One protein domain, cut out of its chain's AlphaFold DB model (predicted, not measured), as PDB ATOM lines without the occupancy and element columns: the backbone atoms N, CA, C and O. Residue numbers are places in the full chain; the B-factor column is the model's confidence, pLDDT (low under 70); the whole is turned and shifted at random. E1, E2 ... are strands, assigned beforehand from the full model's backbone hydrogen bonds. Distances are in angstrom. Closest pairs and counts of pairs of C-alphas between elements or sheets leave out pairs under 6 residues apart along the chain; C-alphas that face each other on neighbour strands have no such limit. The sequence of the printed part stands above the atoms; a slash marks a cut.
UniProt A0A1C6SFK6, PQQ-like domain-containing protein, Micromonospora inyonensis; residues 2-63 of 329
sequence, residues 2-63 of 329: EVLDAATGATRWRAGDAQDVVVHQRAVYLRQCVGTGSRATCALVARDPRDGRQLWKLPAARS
ATOM      1  N   GLU A   2     144.496 188.846 155.357       90.25
ATOM      2  CA  GLU A   2     145.766 188.994 154.645       90.25
ATOM      3  C   GLU A   2     145.754 188.120 153.389       90.25
ATOM      4  O   GLU A   2     145.232 187.007 153.419       90.25
ATOM      5  N   VAL A   3     146.343 188.615 152.300       90.38
ATOM      6  CA  VAL A   3     146.655 187.806 151.119       90.38
ATOM      7  C   VAL A   3     148.157 187.616 151.061       90.38
ATOM      8  O   VAL A   3     148.917 188.586 151.094       90.38
ATOM      9  N   LEU A   4     148.574 186.357 150.986       91.31
ATOM     10  CA  LEU A   4     149.972 185.958 151.007       91.31
ATOM     11  C   LEU A   4     150.422 185.524 149.612       91.31
ATOM     12  O   LEU A   4     149.649 184.999 148.810       91.31
ATOM     13  N   ASP A   5     151.691 185.758 149.319       87.50
ATOM     14  CA  ASP A   5     152.373 185.144 148.198       87.50
ATOM     15  C   ASP A   5     152.639 183.674 148.533       87.50
ATOM     16  O   ASP A   5     153.311 183.374 149.514       87.50
ATOM     17  N   ALA A   6     152.098 182.757 147.733       81.06
ATOM     18  CA  ALA A   6     152.183 181.328 148.031       81.06
ATOM     19  C   ALA A   6     153.626 180.789 148.006       81.06
ATOM     20  O   ALA A   6     153.920 179.837 148.719       81.06
ATOM     21  N   ALA A   7     154.524 181.390 147.214       83.56
ATOM     22  CA  ALA A   7     155.902 180.918 147.082       83.56
ATOM     23  C   ALA A   7     156.798 181.382 148.242       83.56
ATOM     24  O   ALA A   7     157.709 180.666 148.646       83.56
ATOM     25  N   THR A   8     156.555 182.582 148.768       88.44
ATOM     26  CA  THR A   8     157.416 183.211 149.785       88.44
ATOM     27  C   THR A   8     156.771 183.315 151.165       88.44
ATOM     28  O   THR A   8     157.455 183.631 152.134       88.44
ATOM     29  N   GLY A   9     155.454 183.113 151.269       87.38
ATOM     30  CA  GLY A   9     154.670 183.383 152.478       87.38
ATOM     31  C   GLY A   9     154.546 184.873 152.819       87.38
ATOM     32  O   GLY A   9     153.895 185.229 153.800       87.38
ATOM     33  N   ALA A  10     155.148 185.763 152.024       93.25
ATOM     34  CA  ALA A  10     155.135 187.192 152.286       93.25
ATOM     35  C   ALA A  10     153.733 187.769 152.079       93.25
ATOM     36  O   ALA A  10     153.030 187.433 151.125       93.25
ATOM     37  N   THR A  11     153.324 188.689 152.950       94.62
ATOM     38  CA  THR A  11     152.062 189.405 152.770       94.62
ATOM     39  C   THR A  11     152.124 190.280 151.519       94.62
ATOM     40  O   THR A  11     152.908 191.224 151.461       94.62
ATOM     41  N   ARG A  12     151.259 190.004 150.538       93.06
ATOM     42  CA  ARG A  12     151.078 190.855 149.352       93.06
ATOM     43  C   ARG A  12     150.294 192.108 149.703       93.06
ATOM     44  O   ARG A  12     150.690 193.212 149.350       93.06
ATOM     45  N   TRP A  13     149.178 191.932 150.407       95.44
ATOM     46  CA  TRP A  13     148.343 193.035 150.866       95.44
ATOM     47  C   TRP A  13     147.441 192.607 152.028       95.44
ATOM     48  O   TRP A  13     147.231 191.422 152.289       95.44
ATOM     49  N   ARG A  14     146.912 193.600 152.750       93.88
ATOM     50  CA  ARG A  14     146.033 193.419 153.913       93.88
ATOM     51  C   ARG A  14     144.757 194.233 153.760       93.88
ATOM     52  O   ARG A  14     144.773 195.326 153.198       93.88
ATOM     53  N   ALA A  15     143.672 193.727 154.333       87.31
ATOM     54  CA  ALA A  15     142.441 194.477 154.557       87.31
ATOM     55  C   ALA A  15     142.026 194.326 156.028       87.31
ATOM     56  O   ALA A  15     141.612 193.240 156.450       87.31
ATOM     57  N   GLY A  16     142.190 195.406 156.804       77.50
ATOM     58  CA  GLY A  16     141.975 195.424 158.258       77.50
ATOM     59  C   GLY A  16     140.507 195.328 158.679       77.50
ATOM     60  O   GLY A  16     140.202 194.611 159.621       77.50
ATOM     61  N   ASP A  17     139.597 195.949 157.923       75.31
ATOM     62  CA  ASP A  17     138.187 196.121 158.321       75.31
ATOM     63  C   ASP A  17     137.215 195.155 157.611       75.31
ATOM     64  O   ASP A  17     136.047 195.479 157.388       75.31
ATOM     65  N   ALA A  18     137.699 193.996 157.161       79.75
ATOM     66  CA  ALA A  18     136.856 193.001 156.498       79.75
ATOM     67  C   ALA A  18     136.131 192.138 157.538       79.75
ATOM     68  O   ALA A  18     136.794 191.481 158.340       79.75
ATOM     69  N   GLN A  19     134.793 192.122 157.504       79.94
ATOM     70  CA  GLN A  19     133.998 191.219 158.348       79.94
ATOM     71  C   GLN A  19     133.880 189.819 157.745       79.94
ATOM     72  O   GLN A  19     134.029 188.843 158.467       79.94
ATOM     73  N   ASP A  20     133.705 189.738 156.423       84.06
ATOM     74  CA  ASP A  20     133.606 188.482 155.676       84.06
ATOM     75  C   ASP A  20     134.411 188.563 154.386       84.06
ATOM     76  O   ASP A  20     134.632 189.655 153.840       84.06
ATOM     77  N   VAL A  21     134.844 187.395 153.912       89.06
ATOM     78  CA  VAL A  21     135.691 187.245 152.733       89.06
ATOM     79  C   VAL A  21     135.158 186.110 151.873       89.06
ATOM     80  O   VAL A  21     135.089 184.975 152.329       89.06
ATOM     81  N   VAL A  22     134.859 186.411 150.613       90.38
ATOM     82  CA  VAL A  22     134.600 185.398 149.581       90.38
ATOM     83  C   VAL A  22     135.635 185.574 148.479       90.38
ATOM     84  O   VAL A  22     135.865 186.688 148.004       90.38
ATOM     85  N   VAL A  23     136.301 184.491 148.083       90.12
ATOM     86  CA  VAL A  23     137.385 184.525 147.095       90.12
ATOM     87  C   VAL A  23     136.932 183.838 145.814       90.12
ATOM     88  O   VAL A  23     136.516 182.689 145.845       90.12
ATOM     89  N   HIS A  24     137.051 184.536 144.686       90.12
ATOM     90  CA  HIS A  24     136.963 183.974 143.337       90.12
ATOM     91  C   HIS A  24     138.276 184.255 142.599       90.12
ATOM     92  O   HIS A  24     139.015 185.177 142.950       90.12
ATOM     93  N   GLN A  25     138.547 183.535 141.508       89.25
ATOM     94  CA  GLN A  25     139.791 183.701 140.737       89.25
ATOM     95  C   GLN A  25     140.097 185.149 140.300       89.25
ATOM     96  O   GLN A  25     141.261 185.512 140.140       89.25
ATOM     97  N   ARG A  26     139.072 185.987 140.081       91.00
ATOM     98  CA  ARG A  26     139.235 187.378 139.609       91.00
ATOM     99  C   ARG A  26     139.127 188.444 140.689       91.00
ATOM    100  O   ARG A  26     139.482 189.589 140.419       91.00
ATOM    101  N   ALA A  27     138.598 188.111 141.859       94.12
ATOM    102  CA  ALA A  27     138.310 189.105 142.877       94.12
ATOM    103  C   ALA A  27     138.221 188.480 144.266       94.12
ATOM    104  O   ALA A  27     137.686 187.388 144.448       94.12
ATOM    105  N   VAL A  28     138.688 189.245 145.245       94.31
ATOM    106  CA  VAL A  28     138.395 189.029 146.656       94.31
ATOM    107  C   VAL A  28     137.280 189.987 147.051       94.31
ATOM    108  O   VAL A  28     137.424 191.206 146.928       94.31
ATOM    109  N   TYR A  29     136.166 189.438 147.511       94.00
ATOM    110  CA  TYR A  29     134.990 190.179 147.936       94.00
ATOM    111  C   TYR A  29     134.994 190.352 149.444       94.00
ATOM    112  O   TYR A  29     135.123 189.381 150.183       94.00
ATOM    113  N   LEU A  30     134.854 191.597 149.888       93.19
ATOM    114  CA  LEU A  30     134.915 191.981 151.288       93.19
ATOM    115  C   LEU A  30     133.659 192.721 151.694       93.19
ATOM    116  O   LEU A  30     133.253 193.676 151.028       93.19
ATOM    117  N   ARG A  31     133.112 192.343 152.846       90.94
ATOM    118  CA  ARG A  31     132.077 193.126 153.510       90.94
ATOM    119  C   ARG A  31     132.729 194.145 154.443       90.94
ATOM    120  O   ARG A  31     133.413 193.771 155.395       90.94
ATOM    121  N   GLN A  32     132.539 195.430 154.146       89.44
ATOM    122  CA  GLN A  32     133.037 196.549 154.949       89.44
ATOM    123  C   GLN A  32     131.867 197.297 155.579       89.44
ATOM    124  O   GLN A  32     131.054 197.888 154.865       89.44
ATOM    125  N   CYS A  33     131.801 197.301 156.906       88.12
ATOM    126  CA  CYS A  33     130.695 197.893 157.649       88.12
ATOM    127  C   CYS A  33     131.116 199.175 158.366       88.12
ATOM    128  O   CYS A  33     132.192 199.249 158.953       88.12
ATOM    129  N   VAL A  34     130.239 200.178 158.341       86.31
ATOM    130  CA  VAL A  34     130.362 201.401 159.143       86.31
ATOM    131  C   VAL A  34     129.241 201.414 160.180       86.31
ATOM    132  O   VAL A  34     128.079 201.192 159.838       86.31
ATOM    133  N   GLY A  35     129.587 201.693 161.439       84.19
ATOM    134  CA  GLY A  35     128.673 201.618 162.583       84.19
ATOM    135  C   GLY A  35     128.672 200.243 163.260       84.19
ATOM    136  O   GLY A  35     129.472 199.373 162.927       84.19
ATOM    137  N   THR A  36     127.785 200.049 164.237       78.25
ATOM    138  CA  THR A  36     127.688 198.811 165.031       78.25
ATOM    139  C   THR A  36     126.243 198.315 165.139       78.25
ATOM    140  O   THR A  36     125.283 199.085 165.031       78.25
ATOM    141  N   GLY A  37     126.081 197.005 165.353       77.50
ATOM    142  CA  GLY A  37     124.781 196.362 165.558       77.50
ATOM    143  C   GLY A  37     123.829 196.488 164.363       77.50
ATOM    144  O   GLY A  37     124.246 196.569 163.211       77.50
ATOM    145  N   SER A  38     122.527 196.541 164.640       74.31
ATOM    146  CA  SER A  38     121.454 196.578 163.627       74.31
ATOM    147  C   SER A  38     121.387 197.864 162.793       74.31
ATOM    148  O   SER A  38     120.573 197.957 161.875       74.31
ATOM    149  N   ARG A  39     122.219 198.864 163.111       80.00
ATOM    150  CA  ARG A  39     122.336 200.133 162.377       80.00
ATOM    151  C   ARG A  39     123.585 200.197 161.498       80.00
ATOM    152  O   ARG A  39     123.768 201.197 160.805       80.00
ATOM    153  N   ALA A  40     124.445 199.177 161.539       83.44
ATOM    154  CA  ALA A  40     125.611 199.121 160.676       83.44
ATOM    155  C   ALA A  40     125.172 199.094 159.207       83.44
ATOM    156  O   ALA A  40     124.239 198.382 158.836       83.44
ATOM    157  N   THR A  41     125.849 199.884 158.379       86.94
ATOM    158  CA  THR A  41     125.680 199.840 156.925       86.94
ATOM    159  C   THR A  41     126.900 199.167 156.330       86.94
ATOM    160  O   THR A  41     128.021 199.647 156.506       86.94
ATOM    161  N   CYS A  42     126.685 198.055 155.637       88.19
ATOM    162  CA  CYS A  42     127.744 197.243 155.061       88.19
ATOM    163  C   CYS A  42     127.763 197.390 153.543       88.19
ATOM    164  O   CYS A  42     126.782 197.101 152.861       88.19
ATOM    165  N   ALA A  43     128.898 197.835 153.013       90.38
ATOM    166  CA  ALA A  43     129.166 197.855 151.587       90.38
ATOM    167  C   ALA A  43     129.935 196.597 151.180       90.38
ATOM    168  O   ALA A  43     130.799 196.115 151.917       90.38
ATOM    169  N   LEU A  44     129.663 196.126 149.969       92.88
ATOM    170  CA  LEU A  44     130.435 195.067 149.342       92.88
ATOM    171  C   LEU A  44     131.564 195.687 148.514       92.88
ATOM    172  O   LEU A  44     131.326 196.554 147.671       92.88
ATOM    173  N   VAL A  45     132.797 195.251 148.739       94.56
ATOM    174  CA  VAL A  45     133.992 195.758 148.057       94.56
ATOM    175  C   VAL A  45     134.685 194.613 147.342       94.56
ATOM    176  O   VAL A  45     135.052 193.632 147.975       94.56
ATOM    177  N   ALA A  46     134.913 194.755 146.039       95.88
ATOM    178  CA  ALA A  46     135.750 193.827 145.290       95.88
ATOM    179  C   ALA A  46     137.175 194.369 145.184       95.88
ATOM    180  O   ALA A  46     137.383 195.542 144.852       95.88
ATOM    181  N   ARG A  47     138.156 193.507 145.432       96.19
ATOM    182  CA  ARG A  47     139.584 193.806 145.306       96.19
ATOM    183  C   ARG A  47     140.264 192.832 144.364       96.19
ATOM    184  O   ARG A  47     139.889 191.664 144.302       96.19
ATOM    185  N   ASP A  48     141.267 193.319 143.650       95.00
ATOM    186  CA  ASP A  48     142.140 192.476 142.848       95.00
ATOM    187  C   ASP A  48     142.928 191.532 143.779       95.00
ATOM    188  O   ASP A  48     143.525 192.001 144.753       95.00
ATOM    189  N   PRO A  49     142.934 190.211 143.530       92.31
ATOM    190  CA  PRO A  49     143.643 189.264 144.386       92.31
ATOM    191  C   PRO A  49     145.164 189.479 144.388       92.31
ATOM    192  O   PRO A  49     145.834 189.070 145.334       92.31
ATOM    193  N   ARG A  50     145.734 190.116 143.360       92.19
ATOM    194  CA  ARG A  50     147.188 190.254 143.190       92.19
ATOM    195  C   ARG A  50     147.766 191.365 144.055       92.19
ATOM    196  O   ARG A  50     148.764 191.136 144.733       92.19
ATOM    197  N   ASP A  51     147.138 192.536 144.039       93.81
ATOM    198  CA  ASP A  51     147.667 193.765 144.648       93.81
ATOM    199  C   ASP A  51     146.700 194.437 145.642       93.81
ATOM    200  O   ASP A  51     147.050 195.429 146.282       93.81
ATOM    201  N   GLY A  52     145.478 193.916 145.797       94.94
ATOM    202  CA  GLY A  52     144.480 194.448 146.720       94.94
ATOM    203  C   GLY A  52     143.809 195.736 146.244       94.94
ATOM    204  O   GLY A  52     143.005 196.312 146.992       94.94
ATOM    205  N   ARG A  53     144.089 196.205 145.020       96.31
ATOM    206  CA  ARG A  53     143.457 197.392 144.439       96.31
ATOM    207  C   ARG A  53     141.946 197.209 144.406       96.31
ATOM    208  O   ARG A  53     141.435 196.191 143.942       96.31
ATOM    209  N   GLN A  54     141.212 198.217 144.875       96.00
ATOM    210  CA  GLN A  54     139.756 198.209 144.787       96.00
ATOM    211  C   GLN A  54     139.331 198.221 143.313       96.00
ATOM    212  O   GLN A  54     139.666 199.145 142.572       96.00
ATOM    213  N   LEU A  55     138.577 197.203 142.906       96.25
ATOM    214  CA  LEU A  55     137.983 197.105 141.574       96.25
ATOM    215  C   LEU A  55     136.696 197.925 141.514       96.25
ATOM    216  O   LEU A  55     136.488 198.706 140.591       96.25
ATOM    217  N   TRP A  56     135.851 197.770 142.531       96.81
ATOM    218  CA  TRP A  56     134.613 198.519 142.700       96.81
ATOM    219  C   TRP A  56     134.099 198.386 144.134       96.81
ATOM    220  O   TRP A  56     134.540 197.534 144.908       96.81
ATOM    221  N   LYS A  57     133.142 199.246 144.478       94.12
ATOM    222  CA  LYS A  57     132.419 199.233 145.748       94.12
ATOM    223  C   LYS A  57     130.930 199.356 145.457       94.12
ATOM    224  O   LYS A  57     130.511 200.319 144.819       94.12
ATOM    225  N   LEU A  58     130.157 198.389 145.930       90.88
ATOM    226  CA  LEU A  58     128.705 198.389 145.865       90.88
ATOM    227  C   LEU A  58     128.157 198.899 147.207       90.88
ATOM    228  O   LEU A  58     128.263 198.192 148.216       90.88
ATOM    229  N   PRO A  59     127.603 200.123 147.259       84.06
ATOM    230  CA  PRO A  59     126.894 200.582 148.443       84.06
ATOM    231  C   PRO A  59     125.601 199.775 148.611       84.06
ATOM    232  O   PRO A  59     124.903 199.507 147.635       84.06
ATOM    233  N   ALA A  60     125.266 199.420 149.849       75.88
ATOM    234  CA  ALA A  60     123.988 198.806 150.189       75.88
ATOM    235  C   ALA A  60     123.265 199.669 151.223       75.88
ATOM    236  O   ALA A  60     123.904 200.307 152.056       75.88
ATOM    237  N   ALA A  61     121.932 199.677 151.183       72.88
ATOM    238  CA  ALA A  61     121.124 200.417 152.153       72.88
ATOM    239  C   ALA A  61     121.223 199.832 153.575       72.88
ATOM    240  O   ALA A  61     121.052 200.557 154.551       72.88
ATOM    241  N   ARG A  62     121.491 198.523 153.691       78.44
ATOM    242  CA  ARG A  62     121.722 197.819 154.961       78.44
ATOM    243  C   ARG A  62     122.942 196.915 154.883       78.44
ATOM    244  O   ARG A  62     123.965 197.219 155.483       78.44
ATOM    245  N   SER A  63     122.850 195.828 154.126       83.38
ATOM    246  CA  SER A  63     123.964 194.911 153.902       83.38
ATOM    247  C   SER A  63     123.901 194.314 152.503       83.38
ATOM    248  O   SER A  63     122.816 194.134 151.942       83.38
TER     249      SER A  63
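AT A GLANCE: This is residues 2 to 63 of the 329 residues of the protein "PQQ-like domain-containing protein" of Micromonospora inyonensis (UniProt A0A1C6SFK6). A strongly twisted sheet of four antiparallel strands, E3 to E6, makes the main body, and a small separate hairpin of E1 and E2 sits off one end of it. The long strands E4 and E5 form the middle of the sheet; the turn between them lies at the opposite end of the long axis from the turn between E1 and E2. The printed part has 62 residues, with no named helix and six named strands in the order E1 E2 E3 E4 E5 E6, and the class is all strand. The larger sheet has the order E3 - E4 - E5 - E6 and is a meander, each strand the antiparallel neighbour of the one before. The whole is only just loose, close to compact, with a radius of gyration of the C-alphas of 12.7 A, and its outline is a rod spanning 41 by 19 by 15 A.

HOW THE PARTS SIT: In the larger sheet, E4, residues 27 to 34, and E5, residues 41 to 47, are inner strands and form an antiparallel hairpin at 156 degrees. N 30 and O 45 are within hydrogen-bond range at 2.8 A, as are N 43 and O 32 at 2.8 A. E3, residues 21 to 24, is an edge strand and forms a hairpin with E4 at 158 degrees; N 29 and O 22 are 2.8 A apart. E6, residues 54 to 58, is the other edge strand and forms a hairpin with E5 at 151 degrees; N 55 and O 46 are 2.8 A apart. From edge to edge the strands' lines turn by 62 degrees. The smaller sheet is the hairpin of E1, residues 2 to 4, and E2, residues 11 to 14, antiparallel at 163 degrees, with N 12 and O 3 at 2.8 A. E1 is apart from E3, E4, E5 and E6, and so is E2.

IN THESE COORDINATES: E4 is the longest strand, 21.9 A from C-alpha 27 at (138.310, 189.105, 142.877) to C-alpha 34 at (130.362, 201.401, 159.143). E5 measures 19.1 A, E6 11.1 A and E3 10.0 A. E1 begins at C-alpha 2 at (145.766, 188.994, 154.645), and E6 ends at C-alpha 58 at (128.705, 198.389, 145.865).

THE WHOLE: The C-alphas of Ala 7 and Arg 39 are the two farthest apart, at 41.6 A. The link from E3 to E4 is tight, the other four are short, and no link is long. The printed part has no cut. Its mean pLDDT is 88.4, and no printed residue is under 70.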